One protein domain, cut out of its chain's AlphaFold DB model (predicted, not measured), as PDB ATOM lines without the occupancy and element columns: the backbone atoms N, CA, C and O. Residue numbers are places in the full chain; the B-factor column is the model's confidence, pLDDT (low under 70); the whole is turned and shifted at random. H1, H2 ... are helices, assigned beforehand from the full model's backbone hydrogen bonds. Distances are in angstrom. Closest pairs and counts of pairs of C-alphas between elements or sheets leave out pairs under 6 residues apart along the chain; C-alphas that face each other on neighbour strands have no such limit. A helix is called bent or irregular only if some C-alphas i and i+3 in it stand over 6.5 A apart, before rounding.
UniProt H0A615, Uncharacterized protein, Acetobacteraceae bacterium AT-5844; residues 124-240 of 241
ATOM      1  N   TYR A 124      32.553 -24.676  52.902       97.75
ATOM      2  CA  TYR A 124      33.534 -25.206  53.855       97.75
ATOM      3  C   TYR A 124      34.125 -26.559  53.411       97.75
ATOM      4  O   TYR A 124      35.299 -26.821  53.663       97.75
ATOM      5  N   GLN A 125      33.342 -27.411  52.736       97.75
ATOM      6  CA  GLN A 125      33.826 -28.692  52.209       97.75
ATOM      7  C   GLN A 125      34.716 -28.477  50.993       97.75
ATOM      8  O   GLN A 125      35.744 -29.141  50.887       97.75
ATOM      9  N   VAL A 126      34.362 -27.528  50.119       98.19
ATOM     10  CA  VAL A 126      35.212 -27.123  48.990       98.19
ATOM     11  C   VAL A 126      36.575 -26.683  49.518       98.19
ATOM     12  O   VAL A 126      37.589 -27.297  49.196       98.19
ATOM     13  N   HIS A 127      36.597 -25.709  50.431       97.94
ATOM     14  CA  HIS A 127      37.839 -25.159  50.971       97.94
ATOM     15  C   HIS A 127      38.663 -26.197  51.758       97.94
ATOM     16  O   HIS A 127      39.896 -26.199  51.700       97.94
ATOM     17  N   SER A 128      38.002 -27.099  52.493       98.00
ATOM     18  CA  SER A 128      38.669 -28.195  53.205       98.00
ATOM     19  C   SER A 128      39.289 -29.208  52.239       98.00
ATOM     20  O   SER A 128      40.449 -29.581  52.417       98.00
ATOM     21  N   THR A 129      38.558 -29.597  51.191       98.00
ATOM     22  CA  THR A 129      39.033 -30.528  50.156       98.00
ATOM     23  C   THR A 129      40.207 -29.932  49.390       98.00
ATOM     24  O   THR A 129      41.203 -30.617  49.156       98.00
ATOM     25  N   GLU A 130      40.133 -28.645  49.047       98.25
ATOM     26  CA  GLU A 130      41.221 -27.935  48.377       98.25
ATOM     27  C   GLU A 130      42.484 -27.885  49.237       98.25
ATOM     28  O   GLU A 130      43.565 -28.251  48.776       98.25
ATOM     29  N   SER A 131      42.350 -27.475  50.502       97.94
ATOM     30  CA  SER A 131      43.476 -27.396  51.436       97.94
ATOM     31  C   SER A 131      44.125 -28.763  51.652       97.94
ATOM     32  O   SER A 131      45.345 -28.886  51.541       97.94
ATOM     33  N   ALA A 132      43.319 -29.806  51.879       97.81
ATOM     34  CA  ALA A 132      43.816 -31.168  52.042       97.81
ATOM     35  C   ALA A 132      44.562 -31.644  50.787       97.81
ATOM     36  O   ALA A 132      45.686 -32.128  50.884       97.81
ATOM     37  N   SER A 133      43.985 -31.439  49.600       97.69
ATOM     38  CA  SER A 133      44.579 -31.870  48.326       97.69
ATOM     39  C   SER A 133      45.898 -31.153  48.014       97.69
ATOM     40  O   SER A 133      46.824 -31.767  47.487       97.69
ATOM     41  N   ARG A 134      46.025 -29.866  48.378       97.62
ATOM     42  CA  ARG A 134      47.277 -29.100  48.228       97.62
ATOM     43  C   ARG A 134      48.393 -29.607  49.151       97.62
ATOM     44  O   ARG A 134      49.559 -29.506  48.783       97.62
ATOM     45  N   GLN A 135      48.048 -30.158  50.315       97.81
ATOM     46  CA  GLN A 135      49.013 -30.676  51.295       97.81
ATOM     47  C   GLN A 135      49.505 -32.099  50.983       97.81
ATOM     48  O   GLN A 135      50.549 -32.504  51.490       97.81
ATOM     49  N   ARG A 136      48.783 -32.864  50.156       97.94
ATOM     50  CA  ARG A 136      49.182 -34.224  49.752       97.94
ATOM     51  C   ARG A 136      50.410 -34.215  48.844       97.94
ATOM     52  O   ARG A 136      50.610 -33.298  48.043       97.94
ATOM     53  N   SER A 137      51.206 -35.279  48.886       97.88
ATOM     54  CA  SER A 137      52.166 -35.553  47.811       97.88
ATOM     55  C   SER A 137      51.438 -35.851  46.493       97.88
ATOM     56  O   SER A 137      50.257 -36.196  46.482       97.88
ATOM     57  N   GLU A 138      52.130 -35.729  45.359       96.88
ATOM     58  CA  GLU A 138      51.541 -36.041  44.049       96.88
ATOM     59  C   GLU A 138      51.054 -37.501  43.977       96.88
ATOM     60  O   GLU A 138      49.954 -37.778  43.496       96.88
ATOM     61  N   ALA A 139      51.850 -38.438  44.502       97.06
ATOM     62  CA  ALA A 139      51.510 -39.856  44.514       97.06
ATOM     63  C   ALA A 139      50.271 -40.155  45.372       97.06
ATOM     64  O   ALA A 139      49.433 -40.953  44.952       97.06
ATOM     65  N   GLU A 140      50.137 -39.506  46.533       97.94
ATOM     66  CA  GLU A 140      48.946 -39.623  47.382       97.94
ATOM     67  C   GLU A 140      47.719 -39.003  46.717       97.94
ATOM     68  O   GLU A 140      46.678 -39.646  46.676       97.94
ATOM     69  N   LEU A 141      47.837 -37.805  46.134       98.19
ATOM     70  CA  LEU A 141      46.715 -37.157  45.452       98.19
ATOM     71  C   LEU A 141      46.222 -37.997  44.264       98.19
ATOM     72  O   LEU A 141      45.020 -38.172  44.091       98.19
ATOM     73  N   ARG A 142      47.137 -38.584  43.482       97.81
ATOM     74  CA  ARG A 142      46.787 -39.522  42.404       97.81
ATOM     75  C   ARG A 142      46.047 -40.755  42.936       97.81
ATOM     76  O   ARG A 142      45.069 -41.184  42.327       97.81
ATOM     77  N   ALA A 143      46.491 -41.317  44.062       97.94
ATOM     78  CA  ALA A 143      45.834 -42.463  44.692       97.94
ATOM     79  C   ALA A 143      44.447 -42.108  45.268       97.94
ATOM     80  O   ALA A 143      43.511 -42.902  45.138       97.94
ATOM     81  N   ASP A 144      44.298 -40.915  45.849       98.06
ATOM     82  CA  ASP A 144      43.016 -40.388  46.328       98.06
ATOM     83  C   ASP A 144      42.039 -40.216  45.152       98.06
ATOM     84  O   ASP A 144      40.906 -40.689  45.229       98.06
ATOM     85  N   ILE A 145      42.489 -39.650  44.024       98.25
ATOM     86  CA  ILE A 145      41.682 -39.527  42.795       98.25
ATOM     87  C   ILE A 145      41.263 -40.908  42.280       98.25
ATOM     88  O   ILE A 145      40.085 -41.125  41.995       98.25
ATOM     89  N   ALA A 146      42.190 -41.868  42.201       98.31
ATOM     90  CA  ALA A 146      41.866 -43.231  41.785       98.31
ATOM     91  C   ALA A 146      40.796 -43.868  42.692       98.31
ATOM     92  O   ALA A 146      39.862 -44.505  42.203       98.31
ATOM     93  N   THR A 147      40.883 -43.640  44.005       98.00
ATOM     94  CA  THR A 147      39.897 -44.117  44.986       98.00
ATOM     95  C   THR A 147      38.535 -43.447  44.791       98.00
ATOM     96  O   THR A 147      37.512 -44.136  44.772       98.00
ATOM     97  N   SER A 148      38.502 -42.129  44.574       97.88
ATOM     98  CA  SER A 148      37.277 -41.390  44.256       97.88
ATOM     99  C   SER A 148      36.600 -41.951  42.999       97.88
ATOM    100  O   SER A 148      35.405 -42.243  43.021       97.88
ATOM    101  N   TYR A 149      37.353 -42.198  41.921       98.38
ATOM    102  CA  TYR A 149      36.810 -42.790  40.691       98.38
ATOM    103  C   TYR A 149      36.313 -44.222  40.878       98.38
ATOM    104  O   TYR A 149      35.258 -44.567  40.342       98.38
ATOM    105  N   ALA A 150      37.026 -45.042  41.655       98.12
ATOM    106  CA  ALA A 150      36.600 -46.393  42.001       98.12
ATOM    107  C   ALA A 150      35.224 -46.375  42.686       98.12
ATOM    108  O   ALA A 150      34.299 -47.072  42.260       98.12
ATOM    109  N   LEU A 151      35.057 -45.508  43.690       97.50
ATOM    110  CA  LEU A 151      33.795 -45.329  44.406       97.50
ATOM    111  C   LEU A 151      32.682 -44.818  43.488       97.50
ATOM    112  O   LEU A 151      31.601 -45.409  43.452       97.50
ATOM    113  N   ILE A 152      32.942 -43.761  42.711       98.00
ATOM    114  CA  ILE A 152      31.949 -43.170  41.806       98.00
ATOM    115  C   ILE A 152      31.472 -44.204  40.790       98.00
ATOM    116  O   ILE A 152      30.262 -44.394  40.636       98.00
ATOM    117  N   ARG A 153      32.388 -44.888  40.098       98.12
ATOM    118  CA  ARG A 153      32.038 -45.875  39.069       98.12
ATOM    119  C   ARG A 153      31.342 -47.091  39.665       98.12
ATOM    120  O   ARG A 153      30.272 -47.456  39.181       98.12
ATOM    121  N   GLY A 154      31.865 -47.651  40.756       97.44
ATOM    122  CA  GLY A 154      31.257 -48.794  41.437       97.44
ATOM    123  C   GLY A 154      29.839 -48.504  41.936       97.44
ATOM    124  O   GLY A 154      28.923 -49.297  41.710       97.44
ATOM    125  N   GLN A 155      29.608 -47.338  42.548       96.88
ATOM    126  CA  GLN A 155      28.265 -46.935  42.968       96.88
ATOM    127  C   GLN A 155      27.342 -46.629  41.784       96.88
ATOM    128  O   GLN A 155      26.168 -47.004  41.823       96.88
ATOM    129  N   THR A 156      27.860 -45.997  40.725       97.50
ATOM    130  CA  THR A 156      27.101 -45.716  39.496       97.50
ATOM    131  C   THR A 156      26.635 -47.015  38.838       97.50
ATOM    132  O   THR A 156      25.458 -47.132  38.508       97.50
ATOM    133  N   GLN A 157      27.504 -48.024  38.726       97.44
ATOM    134  CA  GLN A 157      27.129 -49.342  38.206       97.44
ATOM    135  C   GLN A 157      26.095 -50.039  39.083       97.44
ATOM    136  O   GLN A 157      25.080 -50.514  38.580       97.44
ATOM    137  N   ALA A 158      26.312 -50.071  40.401       96.06
ATOM    138  CA  ALA A 158      25.374 -50.700  41.324       96.06
ATOM    139  C   ALA A 158      23.979 -50.047  41.240       96.06
ATOM    140  O   ALA A 158      22.965 -50.744  41.195       96.06
ATOM    141  N   ARG A 159      23.920 -48.711  41.122       95.44
ATOM    142  CA  ARG A 159      22.684 -47.970  40.829       95.44
ATOM    143  C   ARG A 159      22.102 -48.345  39.472       95.44
ATOM    144  O   ARG A 159      20.910 -48.615  39.404       95.44
ATOM    145  N   ASN A 160      22.895 -48.360  38.406       96.06
ATOM    146  CA  ASN A 160      22.411 -48.676  37.061       96.06
ATOM    147  C   ASN A 160      21.833 -50.094  36.974       96.06
ATOM    148  O   ASN A 160      20.807 -50.285  36.331       96.06
ATOM    149  N   LEU A 161      22.422 -51.064  37.678       96.25
ATOM    150  CA  LEU A 161      21.881 -52.421  37.799       96.25
ATOM    151  C   LEU A 161      20.538 -52.442  38.535       96.25
ATOM    152  O   LEU A 161      19.609 -53.115  38.089       96.25
ATOM    153  N   TYR A 162      20.411 -51.688  39.630       94.94
ATOM    154  CA  TYR A 162      19.141 -51.547  40.343       94.94
ATOM    155  C   TYR A 162      18.067 -50.872  39.475       94.94
ATOM    156  O   TYR A 162      16.933 -51.343  39.396       94.94
ATOM    157  N   VAL A 163      18.431 -49.794  38.776       93.75
ATOM    158  CA  VAL A 163      17.555 -49.070  37.844       93.75
ATOM    159  C   VAL A 163      17.095 -49.984  36.713       93.75
ATOM    160  O   VAL A 163      15.899 -50.055  36.456       93.75
ATOM    161  N   ALA A 164      17.996 -50.744  36.091       93.94
ATOM    162  CA  ALA A 164      17.635 -51.680  35.030       93.94
ATOM    163  C   ALA A 164      16.654 -52.764  35.512       93.94
ATOM    164  O   ALA A 164      15.753 -53.151  34.770       93.94
ATOM    165  N   ALA A 165      16.798 -53.230  36.757       93.00
ATOM    166  CA  ALA A 165      15.911 -54.235  37.339       93.00
ATOM    167  C   ALA A 165      14.537 -53.675  37.750       93.00
ATOM    168  O   ALA A 165      13.527 -54.357  37.587       93.00
ATOM    169  N   CYS A 166      14.486 -52.454  38.295       91.12
ATOM    170  CA  CYS A 166      13.293 -51.927  38.971       91.12
ATOM    171  C   CYS A 166      12.602 -50.758  38.250       91.12
ATOM    172  O   CYS A 166      11.458 -50.435  38.575       91.12
ATOM    173  N   TYR A 167      13.280 -50.118  37.297       90.75
ATOM    174  CA  TYR A 167      12.855 -48.906  36.589       90.75
ATOM    175  C   TYR A 167      13.292 -48.958  35.108       90.75
ATOM    176  O   TYR A 167      14.090 -48.128  34.678       90.75
ATOM    177  N   PRO A 168      12.775 -49.899  34.293       86.12
ATOM    178  CA  PRO A 168      13.274 -50.143  32.930       86.12
ATOM    179  C   PRO A 168      13.122 -48.952  31.968       86.12
ATOM    180  O   PRO A 168      13.813 -48.886  30.960       86.12
ATOM    181  N   ALA A 169      12.233 -48.001  32.275       86.81
ATOM    182  CA  ALA A 169      12.060 -46.770  31.501       86.81
ATOM    183  C   ALA A 169      13.060 -45.655  31.873       86.81
ATOM    184  O   ALA A 169      13.128 -44.638  31.187       86.81
ATOM    185  N   MET A 170      13.814 -45.805  32.967       89.00
ATOM    186  CA  MET A 170      14.787 -44.807  33.404       89.00
ATOM    187  C   MET A 170      16.135 -45.024  32.716       89.00
ATOM    188  O   MET A 170      16.689 -46.122  32.723       89.00
ATOM    189  N   ALA A 171      16.696 -43.940  32.179       90.31
ATOM    190  CA  ALA A 171      18.020 -43.964  31.577       90.31
ATOM    191  C   ALA A 171      19.114 -44.286  32.618       90.31
ATOM    192  O   ALA A 171      19.071 -43.771  33.746       90.31
ATOM    193  N   PRO A 172      20.122 -45.100  32.253       93.38
ATOM    194  CA  PRO A 172      21.274 -45.332  33.109       93.38
ATOM    195  C   PRO A 172      22.071 -44.037  33.288       93.38
ATOM    196  O   PRO A 172      22.149 -43.191  32.398       93.38
ATOM    197  N   MET A 173      22.695 -43.889  34.453       93.94
ATOM    198  CA  MET A 173      23.619 -42.789  34.701       93.94
ATOM    199  C   MET A 173      24.933 -43.047  33.948       93.94
ATOM    200  O   MET A 173      25.453 -44.164  34.024       93.94
ATOM    201  N   PRO A 174      25.500 -42.044  33.255       95.88
ATOM    202  CA  PRO A 174      26.765 -42.213  32.552       95.88
ATOM    203  C   PRO A 174      27.901 -42.496  33.539       95.88
ATOM    204  O   PRO A 174      27.985 -41.870  34.604       95.88
ATOM    205  N   LEU A 175      28.778 -43.427  33.168       96.31
ATOM    206  CA  LEU A 175      29.990 -43.747  33.917       96.31
ATOM    207  C   LEU A 175      31.080 -42.738  33.559       96.31
ATOM    208  O   LEU A 175      31.376 -42.589  32.375       96.31
ATOM    209  N   PRO A 176      31.691 -42.057  34.539       95.44
ATOM    210  CA  PRO A 176      32.785 -41.143  34.248       95.44
ATOM    211  C   PRO A 176      34.033 -41.925  33.827       95.44
ATOM    212  O   PRO A 176      34.327 -42.999  34.370       95.44
ATOM    213  N   GLU A 177      34.763 -41.391  32.854       96.44
ATOM    214  CA  GLU A 177      36.029 -41.960  32.395       96.44
ATOM    215  C   GLU A 177      37.162 -41.585  33.361       96.44
ATOM    216  O   GLU A 177      37.289 -40.411  33.702       96.44
ATOM    217  N   PRO A 178      37.988 -42.544  33.823       96.25
ATOM    218  CA  PRO A 178      39.125 -42.229  34.679       96.25
ATOM    219  C   PRO A 178      40.141 -41.316  33.965       96.25
ATOM    220  O   PRO A 178      40.466 -41.593  32.803       96.25
ATOM    221  N   PRO A 179      40.716 -40.303  34.645       97.06
ATOM    222  CA  PRO A 179      41.624 -39.338  34.030       97.06
ATOM    223  C   PRO A 179      42.823 -39.997  33.345       97.06
ATOM    224  O   PRO A 179      43.326 -41.030  33.793       97.06
ATOM    225  N   ALA A 180      43.321 -39.394  32.263       97.00
ATOM    226  CA  ALA A 180      44.400 -39.964  31.451       97.00
ATOM    227  C   ALA A 180      45.710 -40.186  32.236       97.00
ATOM    228  O   ALA A 180      46.413 -41.159  31.978       97.00
ATOM    229  N   PHE A 181      46.003 -39.340  33.233       96.19
ATOM    230  CA  PHE A 181      47.218 -39.434  34.058       96.19
ATOM    231  C   PHE A 181      47.222 -40.618  35.043       96.19
ATOM    232  O   PHE A 181      48.261 -40.918  35.638       96.19
ATOM    233  N   LEU A 182      46.083 -41.294  35.247       97.62
ATOM    234  CA  LEU A 182      46.030 -42.497  36.073       97.62
ATOM    235  C   LEU A 182      46.760 -43.652  35.387       97.62
ATOM    236  O   LEU A 182      46.546 -43.936  34.202       97.62
ATOM    237  N   ARG A 183      47.610 -44.329  36.162       97.69
ATOM    238  CA  ARG A 183      48.438 -45.445  35.694       97.69
ATOM    239  C   ARG A 183      47.611 -46.722  35.595       97.69
ATOM    240  O   ARG A 183      46.526 -46.813  36.165       97.69
ATOM    241  N   GLU A 184      48.167 -47.732  34.936       97.62
ATOM    242  CA  GLU A 184      47.506 -49.030  34.766       97.62
ATOM    243  C   GLU A 184      47.108 -49.669  36.105       97.62
ATOM    244  O   GLU A 184      45.974 -50.111  36.268       97.62
ATOM    245  N   ASP A 185      47.983 -49.608  37.113       97.75
ATOM    246  CA  ASP A 185      47.673 -50.122  38.454       97.75
ATOM    247  C   ASP A 185      46.500 -49.384  39.124       97.75
ATOM    248  O   ASP A 185      45.744 -49.987  39.888       97.75
ATOM    249  N   ASP A 186      46.321 -48.087  38.853       97.81
ATOM    250  CA  ASP A 186      45.188 -47.318  39.380       97.81
ATOM    251  C   ASP A 186      43.893 -47.710  38.660       97.81
ATOM    252  O   ASP A 186      42.861 -47.909  39.300       97.81
ATOM    253  N   ARG A 187      43.952 -47.858  37.329       98.19
ATOM    254  CA  ARG A 187      42.815 -48.287  36.501       98.19
ATOM    255  C   ARG A 187      42.346 -49.680  36.897       98.19
ATOM    256  O   ARG A 187      41.148 -49.883  37.081       98.19
ATOM    257  N   LYS A 188      43.285 -50.595  37.137       97.81
ATOM    258  CA  LYS A 188      42.986 -51.933  37.641       97.81
ATOM    259  C   LYS A 188      42.292 -51.896  39.002       97.81
ATOM    260  O   LYS A 188      41.295 -52.581  39.189       97.81
ATOM    261  N   LYS A 189      42.746 -51.051  39.937       96.38
ATOM    262  CA  LYS A 189      42.062 -50.871  41.235       96.38
ATOM    263  C   LYS A 189      40.632 -50.355  41.075       96.38
ATOM    264  O   LYS A 189      39.742 -50.805  41.796       96.38
ATOM    265  N   ILE A 190      40.415 -49.417  40.151       97.81
ATOM    266  CA  ILE A 190      39.078 -48.902  39.826       97.81
ATOM    267  C   ILE A 190      38.188 -50.041  39.318       97.81
ATOM    268  O   ILE A 190      37.077 -50.202  39.817       97.81
ATOM    269  N   GLU A 191      38.683 -50.849  38.378       98.00
ATOM    270  CA  GLU A 191      37.952 -51.990  37.821       98.00
ATOM    271  C   GLU A 191      37.650 -53.063  38.878       98.00
ATOM    272  O   GLU A 191      36.505 -53.498  39.005       98.00
ATOM    273  N   ASP A 192      38.637 -53.452  39.689       97.69
ATOM    274  CA  ASP A 192      38.475 -54.458  40.743       97.69
ATOM    275  C   ASP A 192      37.393 -54.038  41.754       97.69
ATOM    276  O   ASP A 192      36.538 -54.844  42.145       97.69
ATOM    277  N   TYR A 193      37.392 -52.760  42.148       97.12
ATOM    278  CA  TYR A 193      36.376 -52.200  43.037       97.12
ATOM    279  C   TYR A 193      35.001 -52.114  42.359       97.12
ATOM    280  O   TYR A 193      33.988 -52.464  42.969       97.12
ATOM    281  N   GLU A 194      34.952 -51.698  41.090       96.75
ATOM    282  CA  GLU A 194      33.728 -51.672  40.284       96.75
ATOM    283  C   GLU A 194      33.084 -53.069  40.237       96.75
ATOM    284  O   GLU A 194      31.905 -53.220  40.566       96.75
ATOM    285  N   GLN A 195      33.870 -54.110  39.951       97.62
ATOM    286  CA  GLN A 195      33.408 -55.501  39.935       97.62
ATOM    287  C   GLN A 195      32.959 -55.995  41.315       97.62
ATOM    288  O   GLN A 195      31.965 -56.719  41.431       97.62
ATOM    289  N   ALA A 196      33.658 -55.611  42.386       97.19
ATOM    290  CA  ALA A 196      33.237 -55.933  43.747       97.19
ATOM    291  C   ALA A 196      31.859 -55.325  44.072       97.19
ATOM    292  O   ALA A 196      30.981 -56.032  44.573       97.19
ATOM    293  N   MET A 197      31.636 -54.059  43.714       95.50
ATOM    294  CA  MET A 197      30.360 -53.370  43.922       95.50
ATOM    295  C   MET A 197      29.232 -53.948  43.063       95.50
ATOM    296  O   MET A 197      28.116 -54.103  43.554       95.50
ATOM    297  N   ILE A 198      29.518 -54.328  41.814       95.25
ATOM    298  CA  ILE A 198      28.562 -55.013  40.928       95.25
ATOM    299  C   ILE A 198      28.086 -56.333  41.546       95.25
ATOM    300  O   ILE A 198      26.887 -56.619  41.540       95.25
ATOM    301  N   ARG A 199      29.007 -57.134  42.095       96.56
ATOM    302  CA  ARG A 199      28.678 -58.415  42.745       96.56
ATOM    303  C   ARG A 199      27.856 -58.234  44.019       96.56
ATOM    304  O   ARG A 199      26.997 -59.063  44.300       96.56
ATOM    305  N   ALA A 200      28.104 -57.161  44.765       94.88
ATOM    306  CA  ALA A 200      27.387 -56.841  45.996       94.88
ATOM    307  C   ALA A 200      26.058 -56.086  45.770       94.88
ATOM    308  O   ALA A 200      25.330 -55.836  46.731       94.88
ATOM    309  N   ALA A 201      25.739 -55.695  44.530       93.81
ATOM    310  CA  ALA A 201      24.562 -54.886  44.230       93.81
ATOM    311  C   ALA A 201      23.256 -55.661  44.476       93.81
ATOM    312  O   ALA A 201      22.992 -56.700  43.867       93.81
ATOM    313  N   GLU A 202      22.404 -55.108  45.337       92.25
ATOM    314  CA  GLU A 202      21.063 -55.621  45.618       92.25
ATOM    315  C   GLU A 202      20.106 -55.251  44.476       92.25
ATOM    316  O   GLU A 202      20.156 -54.142  43.949       92.25
ATOM    317  N   ARG A 203      19.224 -56.181  44.093       91.88
ATOM    318  CA  ARG A 203      18.329 -56.034  42.927       91.88
ATOM    319  C   ARG A 203      16.851 -56.194  43.273       91.88
ATOM    320  O   ARG A 203      15.999 -56.047  42.401       91.88
ATOM    321  N   ARG A 204      16.519 -56.492  44.531       91.31
ATOM    322  CA  ARG A 204      15.127 -56.561  44.989       91.31
ATOM    323  C   ARG A 204      14.499 -55.171  45.003       91.31
ATOM    324  O   ARG A 204      14.973 -54.287  45.712       91.31
ATOM    325  N   CYS A 205      13.394 -55.007  44.283       89.19
ATOM    326  CA  CYS A 205      12.666 -53.745  44.175       89.19
ATOM    327  C   CYS A 205      11.821 -53.475  45.428       89.19
ATOM    328  O   CYS A 205      10.605 -53.655  45.419       89.19
ATOM    329  N   THR A 206      12.464 -53.060  46.518       86.69
ATOM    330  CA  THR A 206      11.809 -52.664  47.775       86.69
ATOM    331  C   THR A 206      11.880 -51.149  47.953       86.69
ATOM    332  O   THR A 206      12.732 -50.488  47.364       86.69
ATOM    333  N   GLU A 207      11.006 -50.572  48.779       83.69
ATOM    334  CA  GLU A 207      11.054 -49.133  49.087       83.69
ATOM    335  C   GLU A 207      12.387 -48.727  49.736       83.69
ATOM    336  O   GLU A 207      12.993 -47.730  49.341       83.69
ATOM    337  N   ALA A 208      12.903 -49.555  50.650       87.81
ATOM    338  CA  ALA A 208      14.204 -49.348  51.279       87.81
ATOM    339  C   ALA A 208      15.350 -49.320  50.252       87.81
ATOM    340  O   ALA A 208      16.205 -48.433  50.300       87.81
ATOM    341  N   ASN A 209      15.345 -50.249  49.290       91.12
ATOM    342  CA  ASN A 209      16.360 -50.287  48.240       91.12
ATOM    343  C   ASN A 209      16.193 -49.133  47.251       91.12
ATOM    344  O   ASN A 209      17.192 -48.562  46.827       91.12
ATOM    345  N   THR A 210      14.963 -48.721  46.936       89.88
ATOM    346  CA  THR A 210      14.725 -47.523  46.125       89.88
ATOM    347  C   THR A 210      15.333 -46.301  46.801       89.88
ATOM    348  O   THR A 210      16.140 -45.616  46.180       89.88
ATOM    349  N   LEU A 211      15.044 -46.060  48.081       89.38
ATOM    350  CA  LEU A 211      15.627 -44.932  48.810       89.38
ATOM    351  C   LEU A 211      17.164 -44.992  48.822       89.38
ATOM    352  O   LEU A 211      17.831 -43.971  48.640       89.38
ATOM    353  N   ALA A 212      17.733 -46.184  49.017       91.31
ATOM    354  CA  ALA A 212      19.177 -46.382  49.041       91.31
ATOM    355  C   ALA A 212      19.831 -46.119  47.674       91.31
ATOM    356  O   ALA A 212      20.782 -45.343  47.598       91.31
ATOM    357  N   TYR A 213      19.340 -46.740  46.599       92.50
ATOM    358  CA  TYR A 213      19.992 -46.720  45.286       92.50
ATOM    359  C   TYR A 213      19.642 -45.512  44.428       92.50
ATOM    360  O   TYR A 213      20.453 -45.096  43.601       92.50
ATOM    361  N   ILE A 214      18.452 -44.954  44.610       89.94
ATOM    362  CA  ILE A 214      17.954 -43.882  43.761       89.94
ATOM    363  C   ILE A 214      18.171 -42.522  44.406       89.94
ATOM    364  O   ILE A 214      18.711 -41.642  43.751       89.94
ATOM    365  N   SER A 215      17.808 -42.350  45.678       89.25
ATOM    366  CA  SER A 215      17.936 -41.050  46.341       89.25
ATOM    367  C   SER A 215      19.326 -40.880  46.955       89.25
ATOM    368  O   SER A 215      20.111 -40.051  46.500       89.25
ATOM    369  N   ARG A 216      19.683 -41.719  47.940       91.19
ATOM    370  CA  ARG A 216      20.924 -41.536  48.716       91.19
ATOM    371  C   ARG A 216      22.179 -41.728  47.872       91.19
ATOM    372  O   ARG A 216      23.042 -40.858  47.872       91.19
ATOM    373  N   LYS A 217      22.271 -42.829  47.114       92.25
ATOM    374  CA  LYS A 217      23.430 -43.072  46.239       92.25
ATOM    375  C   LYS A 217      23.574 -42.017  45.152       92.25
ATOM    376  O   LYS A 217      24.695 -41.707  44.783       92.25
ATOM    377  N   GLN A 218      22.484 -41.455  44.631       92.94
ATOM    378  CA  GLN A 218      22.592 -40.409  43.614       92.94
ATOM    379  C   GLN A 218      23.205 -39.127  44.187       92.94
ATOM    380  O   GLN A 218      24.092 -38.556  43.557       92.94
ATOM    381  N   GLU A 219      22.792 -38.717  45.387       94.19
ATOM    382  CA  GLU A 219      23.403 -37.587  46.097       94.19
ATOM    383  C   GLU A 219      24.862 -37.865  46.477       94.19
ATOM    384  O   GLU A 219      25.718 -36.992  46.349       94.19
ATOM    385  N   GLU A 220      25.164 -39.088  46.917       95.88
ATOM    386  CA  GLU A 220      26.522 -39.517  47.255       95.88
ATOM    387  C   GLU A 220      27.441 -39.502  46.025       95.88
ATOM    388  O   GLU A 220      28.520 -38.916  46.073       95.88
ATOM    389  N   ILE A 221      26.989 -40.062  44.897       96.50
ATOM    390  CA  ILE A 221      27.709 -40.037  43.619       96.50
ATOM    391  C   ILE A 221      27.959 -38.595  43.170       96.50
ATOM    392  O   ILE A 221      29.078 -38.277  42.770       96.50
ATOM    393  N   ALA A 222      26.949 -37.723  43.241       96.12
ATOM    394  CA  ALA A 222      27.097 -36.321  42.860       96.12
ATOM    395  C   ALA A 222      28.133 -35.606  43.745       96.12
ATOM    396  O   ALA A 222      29.045 -34.965  43.230       96.12
ATOM    397  N   ARG A 223      28.080 -35.827  45.063       97.50
ATOM    398  CA  ARG A 223      29.066 -35.299  46.013       97.50
ATOM    399  C   ARG A 223      30.485 -35.780  45.733       97.50
ATOM    400  O   ARG A 223      31.421 -34.987  45.769       97.50
ATOM    401  N   MET A 224      30.657 -37.072  45.469       97.88
ATOM    402  CA  MET A 224      31.971 -37.635  45.161       97.88
ATOM    403  C   MET A 224      32.527 -37.094  43.842       97.88
ATOM    404  O   MET A 224      33.731 -36.873  43.755       97.88
ATOM    405  N   ARG A 225      31.674 -36.839  42.838       97.75
ATOM    406  CA  ARG A 225      32.088 -36.200  41.578       97.75
ATOM    407  C   ARG A 225      32.624 -34.789  41.805       97.75
ATOM    408  O   ARG A 225      33.685 -34.479  41.277       97.75
ATOM    409  N   ASP A 226      31.958 -33.979  42.627       98.19
ATOM    410  CA  ASP A 226      32.444 -32.633  42.962       98.19
ATOM    411  C   ASP A 226      33.798 -32.684  43.695       98.19
ATOM    412  O   ASP A 226      34.705 -31.910  43.390       98.19
ATOM    413  N   ILE A 227      33.976 -33.634  44.626       98.12
ATOM    414  CA  ILE A 227      35.258 -33.849  45.323       98.12
ATOM    415  C   ILE A 227      36.355 -34.270  44.335       98.12
ATOM    416  O   ILE A 227      37.441 -33.690  44.351       98.12
ATOM    417  N   ALA A 228      36.077 -35.245  43.466       98.19
ATOM    418  CA  ALA A 228      37.027 -35.725  42.463       98.19
ATOM    419  C   ALA A 228      37.446 -34.601  41.503       98.19
ATOM    420  O   ALA A 228      38.636 -34.429  41.253       98.19
ATOM    421  N   ALA A 229      36.499 -33.768  41.061       98.19
ATOM    422  CA  ALA A 229      36.781 -32.622  40.201       98.19
ATOM    423  C   ALA A 229      37.725 -31.602  40.867       98.19
ATOM    424  O   ALA A 229      38.638 -31.087  40.222       98.19
ATOM    425  N   ILE A 230      37.557 -31.333  42.170       98.44
ATOM    426  CA  ILE A 230      38.476 -30.471  42.933       98.44
ATOM    427  C   ILE A 230      39.881 -31.086  42.986       98.44
ATOM    428  O   ILE A 230      40.870 -30.383  42.765       98.44
ATOM    429  N   GLN A 231      39.971 -32.386  43.276       98.38
ATOM    430  CA  GLN A 231      41.244 -33.106  43.360       98.38
ATOM    431  C   GLN A 231      41.978 -33.114  42.012       98.38
ATOM    432  O   GLN A 231      43.169 -32.812  41.964       98.38
ATOM    433  N   GLU A 232      41.268 -33.400  40.919       97.88
ATOM    434  CA  GLU A 232      41.802 -33.374  39.554       97.88
ATOM    435  C   GLU A 232      42.301 -31.991  39.153       97.88
ATOM    436  O   GLU A 232      43.409 -31.872  38.635       97.88
ATOM    437  N   ARG A 233      41.528 -30.936  39.441       98.06
ATOM    438  CA  ARG A 233      41.944 -29.556  39.164       98.06
ATOM    439  C   ARG A 233      43.251 -29.220  39.882       98.06
ATOM    440  O   ARG A 233      44.163 -28.681  39.269       98.06
ATOM    441  N   ILE A 234      43.377 -29.586  41.159       98.06
ATOM    442  CA  ILE A 234      44.607 -29.353  41.936       98.06
ATOM    443  C   ILE A 234      45.768 -30.200  41.412       98.06
ATOM    444  O   ILE A 234      46.909 -29.737  41.398       98.06
ATOM    445  N   TYR A 235      45.502 -31.429  40.968       97.75
ATOM    446  CA  TYR A 235      46.515 -32.259  40.324       97.75
ATOM    447  C   TYR A 235      47.016 -31.609  39.026       97.75
ATOM    448  O   TYR A 235      48.227 -31.508  38.831       97.75
ATOM    449  N   ALA A 236      46.112 -31.109  38.179       97.12
ATOM    450  CA  ALA A 236      46.450 -30.409  36.943       97.12
ATOM    451  C   ALA A 236      47.247 -29.118  37.209       97.12
ATOM    452  O   ALA A 236      48.313 -28.935  36.626       97.12
ATOM    453  N   GLU A 237      46.813 -28.280  38.163       96.75
ATOM    454  CA  GLU A 237      47.526 -27.056  38.577       96.75
ATOM    455  C   GLU A 237      48.991 -27.331  38.963       96.75
ATOM    456  O   GLU A 237      49.878 -26.529  38.675       96.75
ATOM    457  N   ARG A 238      49.267 -28.471  39.614       95.62
ATOM    458  CA  ARG A 238      50.616 -28.840  40.078       95.62
ATOM    459  C   ARG A 238      51.506 -29.434  38.993       95.62
ATOM    460  O   ARG A 238      52.724 -29.382  39.138       95.62
ATOM    461  N   ASN A 239      50.914 -30.002  37.948       93.56
ATOM    462  CA  ASN A 239      51.625 -30.746  36.906       93.56
ATOM    463  C   ASN A 239      51.639 -30.019  35.553       93.56
ATOM    464  O   ASN A 239      51.949 -30.632  34.535       93.56
ATOM    465  N   GLY A 240      51.335 -28.715  35.549       83.56
ATOM    466  CA  GLY A 240      51.381 -27.879  34.349       83.56
ATOM    467  C   GLY A 240      50.275 -28.200  33.346       83.56
ATOM    468  O   GLY A 240      50.555 -28.235  32.150       83.56
TER     469      GLY A 240
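Overview. This is residues 124 to 240 of the 241 residues of an uncharacterized protein of Acetobacteraceae bacterium AT-5844 (UniProt H0A615). Look first for the longest helix, H4: it makes one side of a row of three helices side by side, with H2 in the middle and H3 on the other side. The short H1 packs at a steep tilt on residues 227 to 234 of H4, and the long link of residues 167 to 183 folds back past H2 to reach H3. The 117 printed residues hold four named helices, in the order H1, H2, H3, H4, and no named strand; the class is all helix. The whole is compact, with a radius of gyration of the C-alphas of 15.5 A and spans of 46 by 33 by 20 A.

Arrangement. Begin at H4, residues 207 to 238, neither bent nor irregular, but only just: C-alphas 213 and 216 are 6.3 A apart. It touches H2, residues 138 to 166, at a shallow tilt of 26 degrees, opposite ways; their closest C-alphas, of Arg 159 and Tyr 213, are 5.4 A apart. H3, residues 184 to 200, touches H2 at a shallow tilt of 30 degrees, the same way; their closest C-alphas, of Gly 154 and Glu 194, are 4.0 A apart. H3 and H4 are apart. H1, residues 124 to 135, touches H4 at a steep tilt of 45 degrees, closest at the C-alphas of Ser 133 and Gln 231, 6.1 A. Every O i to N i+4 pair is within hydrogen-bond range in H1, H2 and H3, and 25 of 28 are in H4.

Along the chain. Find C-alpha 207 at (11.054, -49.133, 49.087); from there H4 runs 45.4 A to C-alpha 238 at (50.616, -28.840, 40.078). H2 begins at C-alpha 138 at (51.541, -36.041, 44.049) and is 41.7 A long; H3 measures 24.3 A and H1 16.6 A.

Size, cuts and confidence. The C-alphas farthest apart, of Thr 206 and Gly 240, are 48.6 A apart. The link from H2 to H3 is long, and the printed part has no cut. No printed residue has a pLDDT under 70.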